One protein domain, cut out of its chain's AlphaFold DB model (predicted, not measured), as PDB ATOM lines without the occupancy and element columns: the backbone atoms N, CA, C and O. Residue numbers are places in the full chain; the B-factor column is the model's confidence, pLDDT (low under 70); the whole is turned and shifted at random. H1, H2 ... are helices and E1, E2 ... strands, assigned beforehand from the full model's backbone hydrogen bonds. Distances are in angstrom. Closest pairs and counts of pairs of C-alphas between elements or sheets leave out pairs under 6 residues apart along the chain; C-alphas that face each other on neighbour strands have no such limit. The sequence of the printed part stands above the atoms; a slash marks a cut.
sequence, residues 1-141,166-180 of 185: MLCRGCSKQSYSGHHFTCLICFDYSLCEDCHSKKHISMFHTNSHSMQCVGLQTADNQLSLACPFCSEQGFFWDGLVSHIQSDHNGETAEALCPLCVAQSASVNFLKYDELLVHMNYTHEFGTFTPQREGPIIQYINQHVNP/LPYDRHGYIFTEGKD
ATOM      1  N   MET A   1      20.012  34.569 -35.451       74.25
ATOM      2  CA  MET A   1      19.184  34.255 -34.264       74.25
ATOM      3  C   MET A   1      18.640  32.838 -34.408       74.25
ATOM      4  O   MET A   1      18.195  32.492 -35.495       74.25
ATOM      5  N   LEU A   2      18.696  32.009 -33.360       88.81
ATOM      6  CA  LEU A   2      18.175  30.630 -33.364       88.81
ATOM      7  C   LEU A   2      16.695  30.623 -32.954       88.81
ATOM      8  O   LEU A   2      16.346  31.211 -31.936       88.81
ATOM      9  N   CYS A   3      15.827  29.928 -33.694       93.25
ATOM     10  CA  CYS A   3      14.451  29.707 -33.245       93.25
ATOM     11  C   CYS A   3      14.417  28.644 -32.141       93.25
ATOM     12  O   CYS A   3      14.750  27.487 -32.393       93.25
ATOM     13  N   ARG A   4      13.958  29.001 -30.938       94.62
ATOM     14  CA  ARG A   4      13.838  28.070 -29.803       94.62
ATOM     15  C   ARG A   4      12.687  27.069 -29.935       94.62
ATOM     16  O   ARG A   4      12.686  26.069 -29.228       94.62
ATOM     17  N   GLY A   5      11.735  27.307 -30.843       93.00
ATOM     18  CA  GLY A   5      10.606  26.401 -31.080       93.00
ATOM     19  C   GLY A   5      10.877  25.281 -32.090       93.00
ATOM     20  O   GLY A   5      10.420  24.161 -31.905       93.00
ATOM     21  N   CYS A   6      11.623  25.558 -33.165       93.94
ATOM     22  CA  CYS A   6      11.918  24.566 -34.215       93.94
ATOM     23  C   CYS A   6      13.414  24.346 -34.482       93.94
ATOM     24  O   CYS A   6      13.768  23.639 -35.424       93.94
ATOM     25  N   SER A   7      14.292  24.965 -33.690       93.12
ATOM     26  CA  SER A   7      15.754  24.830 -33.765       93.12
ATOM     27  C   SER A   7      16.392  25.257 -35.097       93.12
ATOM     28  O   SER A   7      17.550  24.938 -35.365       93.12
ATOM     29  N   LYS A   8      15.676  26.017 -35.939       91.25
ATOM     30  CA  LYS A   8      16.226  26.600 -37.175       91.25
ATOM     31  C   LYS A   8      17.196  27.741 -36.850       91.25
ATOM     32  O   LYS A   8      16.823  28.683 -36.150       91.25
ATOM     33  N   GLN A   9      18.418  27.674 -37.384       81.19
ATOM     34  CA  GLN A   9      19.483  28.674 -37.167       81.19
ATOM     35  C   GLN A   9      19.346  29.924 -38.047       81.19
ATOM     36  O   GLN A   9      19.870  30.987 -37.717       81.19
ATOM     37  N   SER A  10      18.668  29.803 -39.185       73.69
ATOM     38  CA  SER A  10      18.377  30.911 -40.090       73.69
ATOM     39  C   SER A  10      17.068  30.622 -40.804       73.69
ATOM     40  O   SER A  10      16.837  29.508 -41.276       73.69
ATOM     41  N   TYR A  11      16.189  31.611 -40.819       69.31
ATOM     42  CA  TYR A  11      14.890  31.553 -41.466       69.31
ATOM     43  C   TYR A  11      14.561  32.948 -41.999       69.31
ATOM     44  O   TYR A  11      14.992  33.953 -41.440       69.31
ATOM     45  N   SER A  12      13.860  33.004 -43.126       73.62
ATOM     46  CA  SER A  12      13.396  34.258 -43.715       73.62
ATOM     47  C   SER A  12      12.138  34.758 -43.002       73.62
ATOM     48  O   SER A  12      11.399  33.962 -42.422       73.62
ATOM     49  N   GLY A  13      11.878  36.062 -43.095       78.50
ATOM     50  CA  GLY A  13      10.687  36.699 -42.529       78.50
ATOM     51  C   GLY A  13      10.905  37.281 -41.134       78.50
ATOM     52  O   GLY A  13      12.032  37.589 -40.733       78.50
ATOM     53  N   HIS A  14       9.803  37.451 -40.407       84.44
ATOM     54  CA  HIS A  14       9.794  38.116 -39.108       84.44
ATOM     55  C   HIS A  14      10.406  37.238 -38.011       84.44
ATOM     56  O   HIS A  14      10.175  36.024 -37.929       84.44
ATOM     57  N   HIS A  15      11.195  37.879 -37.153       89.38
ATOM     58  CA  HIS A  15      11.829  37.268 -35.993       89.38
ATOM     59  C   HIS A  15      11.239  37.897 -34.739       89.38
ATOM     60  O   HIS A  15      11.208  39.117 -34.629       89.38
ATOM     61  N   PHE A  16      10.806  37.075 -33.791       93.25
ATOM     62  CA  PHE A  16      10.162  37.541 -32.567       93.25
ATOM     63  C   PHE A  16      11.042  37.183 -31.379       93.25
ATOM     64  O   PHE A  16      11.336  36.008 -31.172       93.25
ATOM     65  N   THR A  17      11.472  38.172 -30.605       94.19
ATOM     66  CA  THR A  17      12.296  37.971 -29.408       94.19
ATOM     67  C   THR A  17      11.467  38.240 -28.163       94.19
ATOM     68  O   THR A  17      10.708  39.203 -28.104       94.19
ATOM     69  N   CYS A  18      11.599  37.368 -27.166       95.94
ATOM     70  CA  CYS A  18      10.872  37.472 -25.907       95.94
ATOM     71  C   CYS A  18      11.424  38.610 -25.081       95.94
ATOM     72  O   CYS A  18      12.629  38.662 -24.856       95.94
ATOM     73  N   LEU A  19      10.545  39.469 -24.579       96.50
ATOM     74  CA  LEU A  19      10.947  40.557 -23.698       96.50
ATOM     75  C   LEU A  19      11.143  40.087 -22.252       96.50
ATOM     76  O   LEU A  19      11.726  40.818 -21.465       96.50
ATOM     77  N   ILE A  20      10.712  38.865 -21.916       95.00
ATOM     78  CA  ILE A  20      10.758  38.308 -20.552       95.00
ATOM     79  C   ILE A  20      11.765  37.155 -20.419       95.00
ATOM     80  O   ILE A  20      12.406  36.986 -19.387       95.00
ATOM     81  N   CYS A  21      11.919  36.325 -21.452       94.12
ATOM     82  CA  CYS A  21      12.794  35.152 -21.387       94.12
ATOM     83  C   CYS A  21      14.219  35.488 -21.827       94.12
ATOM     84  O   CYS A  21      14.424  36.168 -22.830       94.12
ATOM     85  N   PHE A  22      15.200  34.891 -21.156       90.81
ATOM     86  CA  PHE A  22      16.596  34.953 -21.577       90.81
ATOM     87  C   PHE A  22      16.816  34.214 -22.909       90.81
ATOM     88  O   PHE A  22      16.476  33.036 -23.027       90.81
ATOM     89  N   ASP A  23      17.403  34.909 -23.890       89.56
ATOM     90  CA  ASP A  23      17.833  34.369 -25.193       89.56
ATOM     91  C   ASP A  23      16.782  33.478 -25.893       89.56
ATOM     92  O   ASP A  23      17.051  32.372 -26.392       89.56
ATOM     93  N   TYR A  24      15.534  33.958 -25.887       93.50
ATOM     94  CA  TYR A  24      14.403  33.255 -26.472       93.50
ATOM     95  C   TYR A  24      13.841  34.013 -27.668       93.50
ATOM     96  O   TYR A  24      13.158  35.025 -27.515       93.50
ATOM     97  N   SER A  25      14.078  33.471 -28.860       93.31
ATOM     98  CA  SER A  25      13.517  33.986 -30.107       93.31
ATOM     99  C   SER A  25      12.754  32.895 -30.852       93.31
ATOM    100  O   SER A  25      13.129  31.718 -30.834       93.31
ATOM    101  N   LEU A  26      11.688  33.285 -31.540       93.25
ATOM    102  CA  LEU A  26      10.855  32.433 -32.374       93.25
ATOM    103  C   LEU A  26      10.828  32.955 -33.811       93.25
ATOM    104  O   LEU A  26      10.808  34.159 -34.059       93.25
ATOM    105  N   CYS A  27      10.769  32.021 -34.759       92.94
ATOM    106  CA  CYS A  27      10.406  32.345 -36.132       92.94
ATOM    107  C   CYS A  27       8.914  32.645 -36.248       92.94
ATOM    108  O   CYS A  27       8.131  32.195 -35.409       92.94
ATOM    109  N   GLU A  28       8.518  33.318 -37.327       90.44
ATOM    110  CA  GLU A  28       7.120  33.659 -37.607       90.44
ATOM    111  C   GLU A  28       6.157  32.470 -37.459       90.44
ATOM    112  O   GLU A  28       5.125  32.595 -36.800       90.44
ATOM    113  N   ASP A  29       6.514  31.291 -37.979       91.50
ATOM    114  CA  ASP A  29       5.689  30.083 -37.845       91.50
ATOM    115  C   ASP A  29       5.490  29.650 -36.384       91.50
ATOM    116  O   ASP A  29       4.384  29.292 -35.979       91.50
ATOM    117  N   CYS A  30       6.564  29.643 -35.587       93.94
ATOM    118  CA  CYS A  30       6.510  29.226 -34.185       93.94
ATOM    119  C   CYS A  30       5.784  30.263 -33.325       93.94
ATOM    120  O   CYS A  30       5.023  29.882 -32.437       93.94
ATOM    121  N   HIS A  31       5.982  31.549 -33.620       93.00
ATOM    122  CA  HIS A  31       5.265  32.644 -32.977       93.00
ATOM    123  C   HIS A  31       3.761  32.571 -33.282       93.00
ATOM    124  O   HIS A  31       2.942  32.540 -32.368       93.00
ATOM    125  N   SER A  32       3.387  32.402 -34.555       90.88
ATOM    126  CA  SER A  32       1.984  32.295 -34.987       90.88
ATOM    127  C   SER A  32       1.273  31.072 -34.394       90.88
ATOM    128  O   SER A  32       0.077  31.116 -34.116       90.88
ATOM    129  N   LYS A  33       2.009  29.978 -34.159       93.00
ATOM    130  CA  LYS A  33       1.510  28.773 -33.475       93.00
ATOM    131  C   LYS A  33       1.497  28.893 -31.949       93.00
ATOM    132  O   LYS A  33       1.116  27.928 -31.291       93.00
ATOM    133  N   LYS A  34       1.903  30.040 -31.393       93.19
ATOM    134  CA  LYS A  34       1.993  30.297 -29.949       93.19
ATOM    135  C   LYS A  34       2.784  29.207 -29.225       93.19
ATOM    136  O   LYS A  34       2.300  28.613 -28.265       93.19
ATOM    137  N   HIS A  35       3.974  28.898 -29.743       95.56
ATOM    138  CA  HIS A  35       4.843  27.867 -29.180       95.56
ATOM    139  C   HIS A  35       5.132  28.128 -27.690       95.56
ATOM    140  O   HIS A  35       5.492  29.238 -27.320       95.56
ATOM    141  N   ILE A  36       5.020  27.098 -26.845       94.56
ATOM    142  CA  ILE A  36       5.282  27.155 -25.397       94.56
ATOM    143  C   ILE A  36       6.481  26.256 -25.079       94.56
ATOM    144  O   ILE A  36       6.701  25.237 -25.731       94.56
ATOM    145  N   SER A  37       7.268  26.620 -24.071       92.44
ATOM    146  CA  SER A  37       8.350  25.788 -23.534       92.44
ATOM    147  C   SER A  37       8.366  25.842 -22.006       92.44
ATOM    148  O   SER A  37       7.519  26.488 -21.399       92.44
ATOM    149  N   MET A  38       9.345  25.193 -21.375       91.50
ATOM    150  CA  MET A  38       9.478  25.164 -19.914       91.50
ATOM    151  C   MET A  38       9.511  26.561 -19.265       91.50
ATOM    152  O   MET A  38       8.938  26.735 -18.196       91.50
ATOM    153  N   PHE A  39      10.153  27.544 -19.907       90.12
ATOM    154  CA  PHE A  39      10.346  28.897 -19.354       90.12
ATOM    155  C   PHE A  39       9.645  30.003 -20.152       90.12
ATOM    156  O   PHE A  39       9.751  31.174 -19.802       90.12
ATOM    157  N   HIS A  40       8.959  29.647 -21.239       94.62
ATOM    158  CA  HIS A  40       8.261  30.596 -22.103       94.62
ATOM    159  C   HIS A  40       6.811  30.166 -22.257       94.62
ATOM    160  O   HIS A  40       6.549  29.056 -22.723       94.62
ATOM    161  N   THR A  41       5.892  31.060 -21.916       94.81
ATOM    162  CA  THR A  41       4.456  30.894 -22.134       94.81
ATOM    163  C   THR A  41       3.991  31.791 -23.278       94.81
ATOM    164  O   THR A  41       4.636  32.777 -23.627       94.81
ATOM    165  N   ASN A  42       2.813  31.496 -23.825       91.75
ATOM    166  CA  ASN A  42       2.182  32.324 -24.856       91.75
ATOM    167  C   ASN A  42       1.657  33.682 -24.342       91.75
ATOM    168  O   ASN A  42       1.095  34.438 -25.131       91.75
ATOM    169  N   SER A  43       1.800  33.960 -23.042       90.56
ATOM    170  CA  SER A  43       1.458  35.237 -22.413       90.56
ATOM    171  C   SER A  43       2.665  36.162 -22.259       90.56
ATOM    172  O   SER A  43       2.493  37.302 -21.846       90.56
ATOM    173  N   HIS A  44       3.883  35.684 -22.537       94.69
ATOM    174  CA  HIS A  44       5.061  36.543 -22.516       94.69
ATOM    175  C   HIS A  44       5.064  37.465 -23.731       94.69
ATOM    176  O   HIS A  44       4.876  37.008 -24.862       94.69
ATOM    177  N   SER A  45       5.359  38.741 -23.495       95.38
ATOM    178  CA  SER A  45       5.454  39.722 -24.568       95.38
ATOM    179  C   SER A  45       6.616  39.414 -25.508       95.38
ATOM    180  O   SER A  45       7.718  39.035 -25.090       95.38
ATOM    181  N   MET A  46       6.351  39.563 -26.801       95.19
ATOM    182  CA  MET A  46       7.282  39.304 -27.892       95.19
ATOM    183  C   MET A  46       7.433  40.588 -28.702       95.19
ATOM    184  O   MET A  46       6.430  41.211 -29.033       95.19
ATOM    185  N   GLN A  47       8.663  40.940 -29.070       95.19
ATOM    186  CA  GLN A  47       8.964  42.052 -29.967       95.19
ATOM    187  C   GLN A  47       9.448  41.527 -31.316       95.19
ATOM    188  O   GLN A  47      10.386  40.725 -31.379       95.19
ATOM    189  N   CYS A  48       8.851  42.019 -32.400       91.38
ATOM    190  CA  CYS A  48       9.355  41.784 -33.745       91.38
ATOM    191  C   CYS A  48      10.659  42.562 -33.975       91.38
ATOM    192  O   CYS A  48      10.746  43.765 -33.717       91.38
ATOM    193  N   VAL A  49      11.678  41.873 -34.476       87.38
ATOM    194  CA  VAL A  49      13.003  42.428 -34.759       87.38
ATOM    195  C   VAL A  49      13.070  42.911 -36.204       87.38
ATOM    196  O   VAL A  49      12.685  42.188 -37.121       87.38
ATOM    197  N   GLY A  50      13.592  44.121 -36.408       74.38
ATOM    198  CA  GLY A  50      13.853  44.686 -37.733       74.38
ATOM    199  C   GLY A  50      12.616  45.150 -38.505       74.38
ATOM    200  O   GLY A  50      12.751  45.508 -39.672       74.38
ATOM    201  N   LEU A  51      11.433  45.165 -37.882       75.12
ATOM    202  CA  LEU A  51      10.222  45.685 -38.510       75.12
ATOM    203  C   LEU A  51      10.194  47.211 -38.399       75.12
ATOM    204  O   LEU A  51       9.951  47.758 -37.323       75.12
ATOM    205  N   GLN A  52      10.468  47.872 -39.520       72.69
ATOM    206  CA  GLN A  52      10.403  49.322 -39.666       72.69
ATOM    207  C   GLN A  52       9.306  49.685 -40.663       72.69
ATOM    208  O   GLN A  52       9.148  49.024 -41.691       72.69
ATOM    209  N   THR A  53       8.568  50.743 -40.357       69.25
ATOM    210  CA  THR A  53       7.640  51.390 -41.285       69.25
ATOM    211  C   THR A  53       8.414  52.097 -42.407       69.25
ATOM    212  O   THR A  53       9.640  52.243 -42.346       69.25
ATOM    213  N   ALA A  54       7.721  52.561 -43.449       67.88
ATOM    214  CA  ALA A  54       8.366  53.268 -44.563       67.88
ATOM    215  C   ALA A  54       9.034  54.596 -44.143       67.88
ATOM    216  O   ALA A  54      10.063  54.973 -44.706       67.88
ATOM    217  N   ASP A  55       8.535  55.241 -43.087       70.12
ATOM    218  CA  ASP A  55       9.144  56.399 -42.417       70.12
ATOM    219  C   ASP A  55      10.211  56.013 -41.371       70.12
ATOM    220  O   ASP A  55      10.681  56.852 -40.598       70.12
ATOM    221  N   ASN A  56      10.660  54.754 -41.389       73.00
ATOM    222  CA  ASN A  56      11.770  54.243 -40.594       73.00
ATOM    223  C   ASN A  56      11.501  54.261 -39.073       73.00
ATOM    224  O   ASN A  56      12.448  54.275 -38.278       73.00
ATOM    225  N   GLN A  57      10.225  54.261 -38.671       80.69
ATOM    226  CA  GLN A  57       9.786  54.113 -37.283       80.69
ATOM    227  C   GLN A  57       9.647  52.632 -36.928       80.69
ATOM    228  O   GLN A  57       9.343  51.790 -37.772       80.69
ATOM    229  N   LEU A  58       9.881  52.298 -35.661       84.81
ATOM    230  CA  LEU A  58       9.738  50.932 -35.160       84.81
ATOM    231  C   LEU A  58       8.363  50.760 -34.526       84.81
ATOM    232  O   LEU A  58       7.973  51.561 -33.679       84.81
ATOM    233  N   SER A  59       7.670  49.681 -34.886       87.31
ATOM    234  CA  SER A  59       6.462  49.264 -34.178       87.31
ATOM    235  C   SER A  59       6.837  48.422 -32.962       87.31
ATOM    236  O   SER A  59       7.490  47.381 -33.078       87.31
ATOM    237  N   LEU A  60       6.398  48.856 -31.786       90.75
ATOM    238  CA  LEU A  60       6.814  48.303 -30.506       90.75
ATOM    239  C   LEU A  60       5.678  47.558 -29.802       90.75
ATOM    240  O   LEU A  60       4.496  47.895 -29.939       90.75
ATOM    241  N   ALA A  61       6.068  46.546 -29.035       93.69
ATOM    242  CA  ALA A  61       5.220  45.811 -28.111       93.69
ATOM    243  C   ALA A  61       5.471  46.276 -26.673       93.69
ATOM    244  O   ALA A  61       6.617  46.482 -26.265       93.69
ATOM    245  N   CYS A  62       4.409  46.387 -25.880       95.25
ATOM    246  CA  CYS A  62       4.530  46.590 -24.448       95.25
ATOM    247  C   CYS A  62       5.097  45.327 -23.789       95.25
ATOM    248  O   CYS A  62       4.525  44.243 -23.959       95.25
ATOM    249  N   PRO A  63       6.193  45.427 -23.016       95.88
ATOM    250  CA  PRO A  63       6.806  44.272 -22.371       95.88
ATOM    251  C   PRO A  63       5.915  43.625 -21.307       95.88
ATOM    252  O   PRO A  63       6.074  42.437 -21.041       95.88
ATOM    253  N   PHE A  64       4.969  44.372 -20.733       94.81
ATOM    254  CA  PHE A  64       4.195  43.936 -19.570       94.81
ATOM    255  C   PHE A  64       2.825  43.344 -19.933       94.81
ATOM    256  O   PHE A  64       2.441  42.320 -19.373       94.81
ATOM    257  N   CYS A  65       2.105  43.916 -20.906       93.75
ATOM    258  CA  CYS A  65       0.773  43.432 -21.313       93.75
ATOM    259  C   CYS A  65       0.726  42.751 -22.689       93.75
ATOM    260  O   CYS A  65      -0.310  42.205 -23.064       93.75
ATOM    261  N   SER A  66       1.832  42.753 -23.443       91.44
ATOM    262  CA  SER A  66       1.903  42.242 -24.826       91.44
ATOM    263  C   SER A  66       1.033  42.989 -25.849       91.44
ATOM    264  O   SER A  66       0.889  42.522 -26.985       91.44
ATOM    265  N   GLU A  67       0.464  44.142 -25.482       90.75
ATOM    266  CA  GLU A  67      -0.201  45.030 -26.432       90.75
ATOM    267  C   GLU A  67       0.833  45.586 -27.424       90.75
ATOM    268  O   GLU A  67       1.954  45.927 -27.050       90.75
ATOM    269  N   GLN A  68       0.489  45.634 -28.707       88.50
ATOM    270  CA  GLN A  68       1.420  45.907 -29.808       88.50
ATOM    271  C   GLN A  68       0.954  47.081 -30.655       88.50
ATOM    272  O   GLN A  68      -0.200  47.483 -30.570       88.50
ATOM    273  N   GLY A  69       1.861  47.599 -31.483       85.12
ATOM    274  CA  GLY A  69       1.559  48.653 -32.445       85.12
ATOM    275  C   GLY A  69       1.860  50.050 -31.920       85.12
ATOM    276  O   GLY A  69       1.169  50.989 -32.296       85.12
ATOM    277  N   PHE A  70       2.776  50.190 -30.956       86.19
ATOM    278  CA  PHE A  70       3.113  51.490 -30.372       86.19
ATOM    279  C   PHE A  70       4.306  52.100 -31.095       86.19
ATOM    280  O   PHE A  70       5.244  51.383 -31.446       86.19
ATOM    281  N   PHE A  71       4.319  53.421 -31.230       87.06
ATOM    282  CA  PHE A  71       5.584  54.142 -31.376       87.06
ATOM    283  C   PHE A  71       6.212  54.404 -30.009       87.06
ATOM    284  O   PHE A  71       5.603  54.147 -28.971       87.06
ATOM    285  N   TRP A  72       7.458  54.877 -30.009       87.88
ATOM    286  CA  TRP A  72       8.233  55.089 -28.787       87.88
ATOM    287  C   TRP A  72       7.492  55.951 -27.752       87.88
ATOM    288  O   TRP A  72       7.354  55.530 -26.606       87.88
ATOM    289  N   ASP A  73       6.957  57.103 -28.158       85.44
ATOM    290  CA  ASP A  73       6.249  58.048 -27.287       85.44
ATOM    291  C   ASP A  73       4.956  57.443 -26.724       85.44
ATOM    292  O   ASP A  73       4.705  57.490 -25.517       85.44
ATOM    293  N   GLY A  74       4.169  56.801 -27.592       88.12
ATOM    294  CA  GLY A  74       2.941  56.113 -27.203       88.12
ATOM    295  C   GLY A  74       3.207  54.977 -26.217       88.12
ATOM    296  O   GLY A  74       2.477  54.822 -25.238       88.12
ATOM    297  N   LEU A  75       4.291  54.223 -26.422       91.38
ATOM    298  CA  LEU A  75       4.672  53.136 -25.528       91.38
ATOM    299  C   LEU A  75       5.126  53.648 -24.157       91.38
ATOM    300  O   LEU A  75       4.732  53.080 -23.139       91.38
ATOM    301  N   VAL A  76       5.949  54.700 -24.118       91.56
ATOM    302  CA  VAL A  76       6.388  55.327 -22.859       91.56
ATOM    303  C   VAL A  76       5.168  55.773 -22.054       91.56
ATOM    304  O   VAL A  76       5.058  55.422 -20.879       91.56
ATOM    305  N   SER A  77       4.230  56.475 -22.698       91.50
ATOM    306  CA  SER A  77       2.991  56.926 -22.060       91.50
ATOM    307  C   SER A  77       2.157  55.757 -21.524       91.50
ATOM    308  O   SER A  77       1.723  55.802 -20.376       91.50
ATOM    309  N   HIS A  78       1.960  54.705 -22.324       93.50
ATOM    310  CA  HIS A  78       1.205  53.511 -21.933       93.50
ATOM    311  C   HIS A  78       1.825  52.789 -20.727       93.50
ATOM    312  O   HIS A  78       1.128  52.453 -19.772       93.50
ATOM    313  N   ILE A  79       3.146  52.582 -20.723       94.31
ATOM    314  CA  ILE A  79       3.826  51.935 -19.590       94.31
ATOM    315  C   ILE A  79       3.662  52.769 -18.311       94.31
ATOM    316  O   ILE A  79       3.404  52.212 -17.245       94.31
ATOM    317  N   GLN A  80       3.788  54.095 -18.406       94.12
ATOM    318  CA  GLN A  80       3.657  54.990 -17.255       94.12
ATOM    319  C   GLN A  80       2.240  55.015 -16.667       94.12
ATOM    320  O   GLN A  80       2.100  55.108 -15.444       94.12
ATOM    321  N   SER A  81       1.202  54.957 -17.511       94.38
ATOM    322  CA  SER A  81      -0.193  54.998 -17.059       94.38
ATOM    323  C   SER A  81      -0.704  53.646 -16.571       94.38
ATOM    324  O   SER A  81      -1.376  53.591 -15.542       94.38
ATOM    325  N   ASP A  82      -0.368  52.565 -17.277       94.38
ATOM    326  CA  ASP A  82      -1.061  51.279 -17.132       94.38
ATOM    327  C   ASP A  82      -0.235  50.237 -16.361       94.38
ATOM    328  O   ASP A  82      -0.779  49.244 -15.878       94.38
ATOM    329  N   HIS A  83       1.073  50.475 -16.201       94.44
ATOM    330  CA  HIS A  83       2.021  49.530 -15.597       94.44
ATOM    331  C   HIS A  83       2.876  50.147 -14.485       94.44
ATOM    332  O   HIS A  83       3.985  49.686 -14.210       94.44
ATOM    333  N   ASN A  84       2.362  51.184 -13.821       93.06
ATOM    334  CA  ASN A  84       3.066  51.847 -12.731       93.06
ATOM    335  C   ASN A  84       3.408  50.875 -11.588       93.06
ATOM    336  O   ASN A  84       2.517  50.256 -11.005       93.06
ATOM    337  N   GLY A  85       4.697  50.768 -11.256       85.62
ATOM    338  CA  GLY A  85       5.168  49.924 -10.156       85.62
ATOM    339  C   GLY A  85       5.233  48.433 -10.487       85.62
ATOM    340  O   GLY A  85       5.252  47.610  -9.570       85.62
ATOM    341  N   GLU A  86       5.267  48.072 -11.773       92.19
ATOM    342  CA  GLU A  86       5.493  46.690 -12.192       92.19
ATOM    343  C   GLU A  86       6.818  46.145 -11.626       92.19
ATOM    344  O   GLU A  86       7.841  46.830 -11.563       92.19
ATOM    345  N   THR A  87       6.789  44.888 -11.191       91.94
ATOM    346  CA  THR A  87       7.918  44.219 -10.527       91.94
ATOM    347  C   THR A  87       8.693  43.300 -11.463       91.94
ATOM    348  O   THR A  87       9.827  42.931 -11.156       91.94
ATOM    349  N   ALA A  88       8.091  42.931 -12.595       90.75
ATOM    350  CA  ALA A  88       8.735  42.119 -13.611       90.75
ATOM    351  C   ALA A  88       9.906  42.861 -14.275       90.75
ATOM    352  O   ALA A  88       9.818  44.041 -14.617       90.75
ATOM    353  N   GLU A  89      11.000  42.138 -14.500       94.50
ATOM    354  CA  GLU A  89      12.120  42.610 -15.310       94.50
ATOM    355  C   GLU A  89      11.870  42.269 -16.781       94.50
ATOM    356  O   GLU A  89      11.439  41.159 -17.109       94.50
ATOM    357  N   ALA A  90      12.162  43.213 -17.674       95.56
ATOM    358  CA  ALA A  90      11.962  43.031 -19.103       95.56
ATOM    359  C   ALA A  90      13.088  43.657 -19.931       95.56
ATOM    360  O   ALA A  90      13.789  44.570 -19.498       95.56
ATOM    361  N   LEU A  91      13.258  43.164 -21.155       95.62
ATOM    362  CA  LEU A  91      14.120  43.786 -22.152       95.62
ATOM    363  C   LEU A  91      13.446  45.037 -22.726       95.62
ATOM    364  O   LEU A  91      12.232  45.067 -22.932       95.62
ATOM    365  N   CYS A  92      14.250  46.043 -23.072       95.06
ATOM    366  CA  CYS A  92      13.758  47.207 -23.803       95.06
ATOM    367  C   CYS A  92      13.289  46.802 -25.218       95.06
ATOM    368  O   CYS A  92      14.121  46.353 -26.017       95.06
ATOM    369  N   PRO A  93      12.001  46.992 -25.570       94.50
ATOM    370  CA  PRO A  93      11.467  46.579 -26.869       94.50
ATOM    371  C   PRO A  93      12.133  47.306 -28.038       94.50
ATOM    372  O   PRO A  93      12.369  46.703 -29.080       94.50
ATOM    373  N   LEU A  94      12.525  48.570 -27.868       92.00
ATOM    374  CA  LEU A  94      13.187  49.337 -28.925       92.00
ATOM    375  C   LEU A  94      14.605  48.808 -29.212       92.00
ATOM    376  O   LEU A  94      14.956  48.587 -30.371       92.00
ATOM    377  N   CYS A  95      15.390  48.500 -28.174       91.81
ATOM    378  CA  CYS A  95      16.707  47.873 -28.340       91.81
ATOM    379  C   CYS A  95      16.605  46.492 -28.998       91.81
ATOM    380  O   CYS A  95      17.383  46.178 -29.900       91.81
ATOM    381  N   VAL A  96      15.625  45.681 -28.581       92.56
ATOM    382  CA  VAL A  96      15.364  44.369 -29.188       92.56
ATOM    383  C   VAL A  96      14.986  44.522 -30.661       92.56
ATOM    384  O   VAL A  96      15.544  43.824 -31.507       92.56
ATOM    385  N   ALA A  97      14.100  45.466 -30.989       90.25
ATOM    386  CA  ALA A  97      13.684  45.729 -32.363       90.25
ATOM    387  C   ALA A  97      14.866  46.126 -33.269       90.25
ATOM    388  O   ALA A  97      14.905  45.732 -34.435       90.25
ATOM    389  N   GLN A  98      15.865  46.829 -32.725       87.50
ATOM    390  CA  GLN A  98      17.094  47.221 -33.429       87.50
ATOM    391  C   GLN A  98      18.199  46.154 -33.429       87.50
ATOM    392  O   GLN A  98      19.262  46.383 -34.001       87.50
ATOM    393  N   SER A  99      17.980  44.985 -32.817       84.12
ATOM    394  CA  SER A  99      19.036  43.979 -32.595       84.12
ATOM    395  C   SER A  99      20.249  44.518 -31.814       84.12
ATOM    396  O   SER A  99      21.375  44.062 -32.021       84.12
ATOM    397  N   ALA A 100      20.042  45.498 -30.931       83.06
ATOM    398  CA  ALA A 100      21.092  46.064 -30.088       83.06
ATOM    399  C   ALA A 100      21.375  45.176 -28.860       83.06
ATOM    400  O   ALA A 100      20.603  44.275 -28.527       83.06
ATOM    401  N   SER A 101      22.486  45.434 -28.160       72.94
ATOM    402  CA  SER A 101      22.771  44.779 -26.877       72.94
ATOM    403  C   SER A 101      21.721  45.158 -25.836       72.94
ATOM    404  O   SER A 101      21.406  46.339 -25.677       72.94
ATOM    405  N   VAL A 102      21.223  44.170 -25.099       79.81
ATOM    406  CA  VAL A 102      20.111  44.334 -24.159       79.81
ATOM    407  C   VAL A 102      20.447  43.735 -22.800       79.81
ATOM    408  O   VAL A 102      21.037  42.661 -22.718       79.81
ATOM    409  N   ASN A 103      20.038  44.433 -21.743       89.62
ATOM    410  CA  ASN A 103      19.977  43.918 -20.380       89.62
ATOM    411  C   ASN A 103      18.508  43.847 -19.954       89.62
ATOM    412  O   ASN A 103      17.667  44.563 -20.505       89.62
ATOM    413  N   PHE A 104      18.213  43.001 -18.970       92.19
ATOM    414  CA  PHE A 104      16.933  43.043 -18.271       92.19
ATOM    415  C   PHE A 104      16.896  44.284 -17.382       92.19
ATOM    416  O   PHE A 104      17.862  44.561 -16.672       92.19
ATOM    417  N   LEU A 105      15.806  45.039 -17.479       94.25
ATOM    418  CA  LEU A 105      15.589  46.291 -16.768       94.25
ATOM    419  C   LEU A 105      14.317  46.167 -15.934       94.25
ATOM    420  O   LEU A 105      13.310  45.628 -16.401       94.25
ATOM    421  N   LYS A 106      14.351  46.698 -14.713       94.38
ATOM    422  CA  LYS A 106      13.144  46.899 -13.898       94.38
ATOM    423  C   LYS A 106      12.309  48.050 -14.450       94.38
ATOM    424  O   LYS A 106      12.803  48.841 -15.248       94.38
ATOM    425  N   TYR A 107      11.070  48.189 -13.980       93.38
ATOM    426  CA  TYR A 107      10.147  49.253 -14.395       93.38
ATOM    427  C   TYR A 107      10.789  50.658 -14.436       93.38
ATOM    428  O   TYR A 107      10.805  51.295 -15.492       93.38
ATOM    429  N   ASP A 108      11.384  51.120 -13.328       92.56
ATOM    430  CA  ASP A 108      11.985  52.462 -13.257       92.56
ATOM    431  C   ASP A 108      13.195  52.603 -14.195       92.56
ATOM    432  O   ASP A 108      13.358  53.612 -14.884       92.56
ATOM    433  N   GLU A 109      14.033  51.565 -14.265       93.75
ATOM    434  CA  GLU A 109      15.222  51.531 -15.122       93.75
ATOM    435  C   GLU A 109      14.843  51.530 -16.604       93.75
ATOM    436  O   GLU A 109      15.500  52.191 -17.406       93.75
ATOM    437  N   LEU A 110      13.768  50.825 -16.969       92.88
ATOM    438  CA  LEU A 110      13.241  50.772 -18.325       92.88
ATOM    439  C   LEU A 110      12.740  52.149 -18.766       92.88
ATOM    440  O   LEU A 110      13.099  52.597 -19.852       92.88
ATOM    441  N   LEU A 111      11.957  52.841 -17.935       91.50
ATOM    442  CA  LEU A 111      11.456  54.180 -18.260       91.50
ATOM    443  C   LEU A 111      12.582  55.207 -18.392       91.50
ATOM    444  O   LEU A 111      12.582  56.007 -19.331       91.50
ATOM    445  N   VAL A 112      13.562  55.176 -17.487       91.00
ATOM    446  CA  VAL A 112      14.755  56.029 -17.584       91.00
ATOM    447  C   VAL A 112      15.540  55.683 -18.850       91.00
ATOM    448  O   VAL A 112      15.881  56.575 -19.622       91.00
ATOM    449  N   HIS A 113      15.786  54.403 -19.121       91.62
ATOM    450  CA  HIS A 113      16.499  53.973 -20.318       91.62
ATOM    451  C   HIS A 113      15.802  54.438 -21.601       91.62
ATOM    452  O   HIS A 113      16.465  54.997 -22.476       91.62
ATOM    453  N   MET A 114      14.484  54.241 -21.705       89.38
ATOM    454  CA  MET A 114      13.720  54.601 -22.898       89.38
ATOM    455  C   MET A 114      13.710  56.104 -23.160       89.38
ATOM    456  O   MET A 114      13.878  56.490 -24.316       89.38
ATOM    457  N   ASN A 115      13.569  56.928 -22.120       86.88
ATOM    458  CA  ASN A 115      13.643  58.380 -22.265       86.88
ATOM    459  C   ASN A 115      15.075  58.818 -22.580       86.88
ATOM    460  O   ASN A 115      15.348  59.352 -23.639       86.88
ATOM    461  N   TYR A 116      16.067  58.491 -21.759       84.12
ATOM    462  CA  TYR A 116      17.384  59.110 -21.938       84.12
ATOM    463  C   TYR A 116      18.237  58.527 -23.073       84.12
ATOM    464  O   TYR A 116      19.080  59.232 -23.622       84.12
ATOM    465  N   THR A 117      18.040  57.258 -23.441       82.75
ATOM    466  CA  THR A 117      18.885  56.598 -24.455       82.75
ATOM    467  C   THR A 117      18.348  56.796 -25.866       82.75
ATOM    468  O   THR A 117      19.136  56.937 -26.795       82.75
ATOM    469  N   HIS A 118      17.022  56.817 -26.031       81.50
ATOM    470  CA  HIS A 118      16.384  56.818 -27.353       81.50
ATOM    471  C   HIS A 118      15.740  58.160 -27.718       81.50
ATOM    472  O   HIS A 118      15.678  58.467 -28.903       81.50
ATOM    473  N   GLU A 119      15.356  58.997 -26.743       65.38
ATOM    474  CA  GLU A 119      14.895  60.379 -26.993       65.38
ATOM    475  C   GLU A 119      16.066  61.297 -27.377       65.38
ATOM    476  O   GLU A 119      15.987  62.061 -28.335       65.38
ATOM    477  N   PHE A 120      17.193  61.188 -26.663       49.97
ATOM    478  CA  PHE A 120      18.384  62.030 -26.868       49.97
ATOM    479  C   PHE A 120      19.434  61.386 -27.786       49.97
ATOM    480  O   PHE A 120      20.443  62.008 -28.122       49.97
ATOM    481  N   GLY A 121      19.208  60.133 -28.186       43.25
ATOM    482  CA  GLY A 121      20.153  59.285 -28.909       43.25
ATOM    483  C   GLY A 121      19.875  59.131 -30.399       43.25
ATOM    484  O   GLY A 121      20.265  58.115 -30.972       43.25
ATOM    485  N   THR A 122      19.270  60.117 -31.073       43.91
ATOM    486  CA  THR A 122      19.246  60.166 -32.547       43.91
ATOM    487  C   THR A 122      20.640  60.464 -33.124       43.91
ATOM    488  O   THR A 122      20.841  61.418 -33.868       43.91
ATOM    489  N   PHE A 123      21.628  59.640 -32.788       35.44
ATOM    490  CA  PHE A 123      22.762  59.348 -33.647       35.44
ATOM    491  C   PHE A 123      22.657  57.877 -34.019       35.44
ATOM    492  O   PHE A 123      23.320  57.005 -33.465       35.44
ATOM    493  N   THR A 124      21.823  57.609 -35.019       38.50
ATOM    494  CA  THR A 124      22.075  56.479 -35.903       38.50
ATOM    495  C   THR A 124      23.502  56.642 -36.442       38.50
ATOM    496  O   THR A 124      23.773  57.657 -37.101       38.50
ATOM    497  N   PRO A 125      24.441  55.707 -36.210       36.16
ATOM    498  CA  PRO A 125      25.626  55.666 -37.042       36.16
ATOM    499  C   PRO A 125      25.107  55.398 -38.456       36.16
ATOM    500  O   PRO A 125      24.503  54.358 -38.698       36.16
ATOM    501  N   GLN A 126      25.325  56.353 -39.362       35.38
ATOM    502  CA  GLN A 126      24.893  56.367 -40.769       35.38
ATOM    503  C   GLN A 126      23.542  57.024 -41.085       35.38
ATOM    504  O   GLN A 126      22.672  56.412 -41.698       35.38
ATOM    505  N   ARG A 127      23.411  58.321 -40.796       39.47
ATOM    506  CA  ARG A 127      22.705  59.248 -41.700       39.47
ATOM    507  C   ARG A 127      23.063  60.685 -41.335       39.47
ATOM    508  O   ARG A 127      22.575  61.222 -40.348       39.47
ATOM    509  N   GLU A 128      23.916  61.312 -42.142       37.03
ATOM    510  CA  GLU A 128      23.906  62.770 -42.264       37.03
ATOM    511  C   GLU A 128      22.483  63.148 -42.694       37.03
ATOM    512  O   GLU A 128      22.049  62.837 -43.803       37.03
ATOM    513  N   GLY A 129      21.696  63.671 -41.755       36.00
ATOM    514  CA  GLY A 129      20.274  63.893 -41.972       36.00
ATOM    515  C   GLY A 129      20.023  64.946 -43.061       36.00
ATOM    516  O   GLY A 129      20.753  65.942 -43.127       36.00
ATOM    517  N   PRO A 130      18.950  64.803 -43.864       47.75
ATOM    518  CA  PRO A 130      18.580  65.749 -44.924       47.75
ATOM    519  C   PRO A 130      18.339  67.184 -44.419       47.75
ATOM    520  O   PRO A 130      18.369  68.125 -45.204       47.75
ATOM    521  N   ILE A 131      18.177  67.378 -43.105       43.31
ATOM    522  CA  ILE A 131      18.069  68.694 -42.460       43.31
ATOM    523  C   ILE A 131      19.404  69.457 -42.499       43.31
ATOM    524  O   ILE A 131      19.409  70.650 -42.790       43.31
ATOM    525  N   ILE A 132      20.546  68.787 -42.285       48.78
ATOM    526  CA  ILE A 132      21.877  69.416 -42.407       48.78
ATOM    527  C   ILE A 132      22.133  69.801 -43.874       48.78
ATOM    528  O   ILE A 132      22.683  70.864 -44.157       48.78
ATOM    529  N   GLN A 133      21.668  68.976 -44.818       48.12
ATOM    530  CA  GLN A 133      21.756  69.259 -46.252       48.12
ATOM    531  C   GLN A 133      20.856  70.435 -46.672       48.12
ATOM    532  O   GLN A 133      21.298  71.289 -47.436       48.12
ATOM    533  N   TYR A 134      19.644  70.536 -46.114       47.75
ATOM    534  CA  TYR A 134      18.711  71.645 -46.338       47.75
ATOM    535  C   TYR A 134      19.247  72.977 -45.787       47.75
ATOM    536  O   TYR A 134      19.208  74.001 -46.467       47.75
ATOM    537  N   ILE A 135      19.826  72.969 -44.582       49.75
ATOM    538  CA  ILE A 135      20.430  74.165 -43.972       49.75
ATOM    539  C   ILE A 135      21.635  74.647 -44.795       49.75
ATOM    540  O   ILE A 135      21.751  75.842 -45.065       49.75
ATOM    541  N   ASN A 136      22.477  73.727 -45.280       51.28
ATOM    542  CA  ASN A 136      23.636  74.057 -46.118       51.28
ATOM    543  C   ASN A 136      23.267  74.577 -47.520       51.28
ATOM    544  O   ASN A 136      24.086  75.236 -48.157       51.28
ATOM    545  N   GLN A 137      22.056  74.295 -48.009       51.94
ATOM    546  CA  GLN A 137      21.576  74.760 -49.316       51.94
ATOM    547  C   GLN A 137      20.811  76.094 -49.246       51.94
ATOM    548  O   GLN A 137      20.689  76.772 -50.268       51.94
ATOM    549  N   HIS A 138      20.329  76.503 -48.064       48.72
ATOM    550  CA  HIS A 138      19.431  77.659 -47.910       48.72
ATOM    551  C   HIS A 138      19.911  78.748 -46.930       48.72
ATOM    552  O   HIS A 138      19.231  79.768 -46.776       48.72
ATOM    553  N   VAL A 139      21.083  78.585 -46.304       46.25
ATOM    554  CA  VAL A 139      21.687  79.576 -45.395       46.25
ATOM    555  C   VAL A 139      23.125  79.874 -45.820       46.25
ATOM    556  O   VAL A 139      23.933  78.965 -45.978       46.25
ATOM    557  N   ASN A 140      23.468  81.157 -45.994       47.75
ATOM    558  CA  ASN A 140      24.844  81.561 -46.294       47.75
ATOM    559  C   ASN A 140      25.718  81.445 -45.023       47.75
ATOM    560  O   ASN A 140      25.482  82.189 -44.063       47.75
ATOM    561  N   PRO A 141      26.754  80.585 -45.007       45.41
ATOM    562  CA  PRO A 141      27.528  80.288 -43.801       45.41
ATOM    563  C   PRO A 141      28.400  81.450 -43.294       45.41
ATOM    564  O   PRO A 141      28.894  81.381 -42.174       45.41
ATOM    565  N   LEU A 166      -6.425  48.385 -42.242       47.28
ATOM    566  CA  LEU A 166      -5.922  48.808 -40.938       47.28
ATOM    567  C   LEU A 166      -4.380  48.870 -41.000       47.28
ATOM    568  O   LEU A 166      -3.778  47.984 -41.602       47.28
ATOM    569  N   PRO A 167      -3.720  49.855 -40.362       62.91
ATOM    570  CA  PRO A 167      -2.271  50.082 -40.478       62.91
ATOM    571  C   PRO A 167      -1.411  48.991 -39.812       62.91
ATOM    572  O   PRO A 167      -0.198  49.157 -39.668       62.91
ATOM    573  N   TYR A 168      -2.041  47.894 -39.385       60.50
ATOM    574  CA  TYR A 168      -1.450  46.802 -38.634       60.50
ATOM    575  C   TYR A 168      -1.276  45.564 -39.517       60.50
ATOM    576  O   TYR A 168      -2.162  45.218 -40.301       60.50
ATOM    577  N   ASP A 169      -0.166  44.852 -39.352       67.31
ATOM    578  CA  ASP A 169      -0.001  43.523 -39.927       67.31
ATOM    579  C   ASP A 169      -0.874  42.477 -39.202       67.31
ATOM    580  O   ASP A 169      -1.562  42.742 -38.211       67.31
ATOM    581  N   ARG A 170      -0.832  41.231 -39.686       69.75
ATOM    582  CA  ARG A 170      -1.554  40.097 -39.077       69.75
ATOM    583  C   ARG A 170      -1.124  39.781 -37.635       69.75
ATOM    584  O   ARG A 170      -1.768  38.951 -36.993       69.75
ATOM    585  N   HIS A 171      -0.016  40.354 -37.168       70.19
ATOM    586  CA  HIS A 171       0.547  40.173 -35.835       70.19
ATOM    587  C   HIS A 171       0.255  41.370 -34.916       70.19
ATOM    588  O   HIS A 171       0.446  41.234 -33.713       70.19
ATOM    589  N   GLY A 172      -0.290  42.475 -35.439       65.31
ATOM    590  CA  GLY A 172      -0.663  43.674 -34.683       65.31
ATOM    591  C   GLY A 172       0.393  44.785 -34.695       65.31
ATOM    592  O   GLY A 172       0.259  45.745 -33.939       65.31
ATOM    593  N   TYR A 173       1.433  44.678 -35.527       71.69
ATOM    594  CA  TYR A 173       2.469  45.703 -35.658       71.69
ATOM    595  C   TYR A 173       2.112  46.734 -36.721       71.69
ATOM    596  O   TYR A 173       1.599  46.379 -37.778       71.69
ATOM    597  N   ILE A 174       2.442  48.002 -36.473       73.88
ATOM    598  CA  ILE A 174       2.320  49.061 -37.474       73.88
ATOM    599  C   ILE A 174       3.304  48.791 -38.617       73.88
ATOM    600  O   ILE A 174       4.494  48.573 -38.386       73.88
ATOM    601  N   PHE A 175       2.801  48.844 -39.848       65.56
ATOM    602  CA  PHE A 175       3.584  48.637 -41.071       65.56
ATOM    603  C   PHE A 175       3.489  49.820 -42.061       65.56
ATOM    604  O   PHE A 175       4.353  49.971 -42.924       65.56
ATOM    605  N   THR A 176       2.484  50.691 -41.928       57.69
ATOM    606  CA  THR A 176       2.266  51.847 -42.819       57.69
ATOM    607  C   THR A 176       2.809  53.155 -42.234       57.69
ATOM    608  O   THR A 176       2.955  53.276 -41.020       57.69
ATOM    609  N   GLU A 177       3.045  54.162 -43.083       55.66
ATOM    610  CA  GLU A 177       3.356  55.535 -42.646       55.66
ATOM    611  C   GLU A 177       2.182  56.132 -41.850       55.66
ATOM    612  O   GLU A 177       1.022  55.966 -42.235       55.66
ATOM    613  N   GLY A 178       2.457  56.848 -40.757       57.38
ATOM    614  CA  GLY A 178       1.417  57.551 -39.998       57.38
ATOM    615  C   GLY A 178       1.708  57.676 -38.506       57.38
ATOM    616  O   GLY A 178       2.734  57.221 -38.027       57.38
ATOM    617  N   LYS A 179       0.793  58.316 -37.764       58.31
ATOM    618  CA  LYS A 179       0.805  58.361 -36.287       58.31
ATOM    619  C   LYS A 179       0.167  57.092 -35.714       58.31
ATOM    620  O   LYS A 179      -0.709  56.523 -36.365       58.31
ATOM    621  N   ASP A 180       0.564  56.685 -34.502       62.94
ATOM    622  CA  ASP A 180      -0.050  55.545 -33.807       62.94
ATOM    623  C   ASP A 180      -1.562  55.808 -33.717       62.94
ATOM    624  O   ASP A 180      -1.963  56.816 -33.125       62.94
TER     625      ASP A 180
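What this domain is: This is residues 1 to 141 and 166 to 180 of the 185 residues of the protein "E3 ubiquitin-protein ligase KCMF1" of Trichinella britovi (UniProt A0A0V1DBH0). A loop-rich body of little regular structure holds an antiparallel sheet, E2 E1 E3, helices H1 and H3 on its opposite faces, and helices H2 and H4; residues 120 to 141 stick out. Of 156 printed residues 57 lie in five named helices and four named strands, mixed in class. The whole is compact, radius of gyration of the C-alphas 17.1 A, spanning 64 by 38 by 31 A.

How they stand to each other: E1, residues 15 to 18, forms a hairpin with E2, residues 25 to 27; N 16 and O 26, 2.9 A, are within hydrogen-bond range. H2, residues 72 to 82, touches residues 111 to 115 alone of H4, residues 107 to 119, at a shallow tilt of 20 degrees, opposite ways, C-alphas 76 and 111 closest at 6.9 A. Every helix O i to N i+4 pair is within range but in H4, 8 of 9.

Where its parts are: E1 begins at C-alpha 15 (11.829, 37.268, -35.993); H4 ends at C-alpha 119 (14.895, 60.379, -26.993).

The domain as a whole: The cut from C-alpha 141 to C-alpha 166 spans 46.0 A; 38 residues have pLDDT under 70.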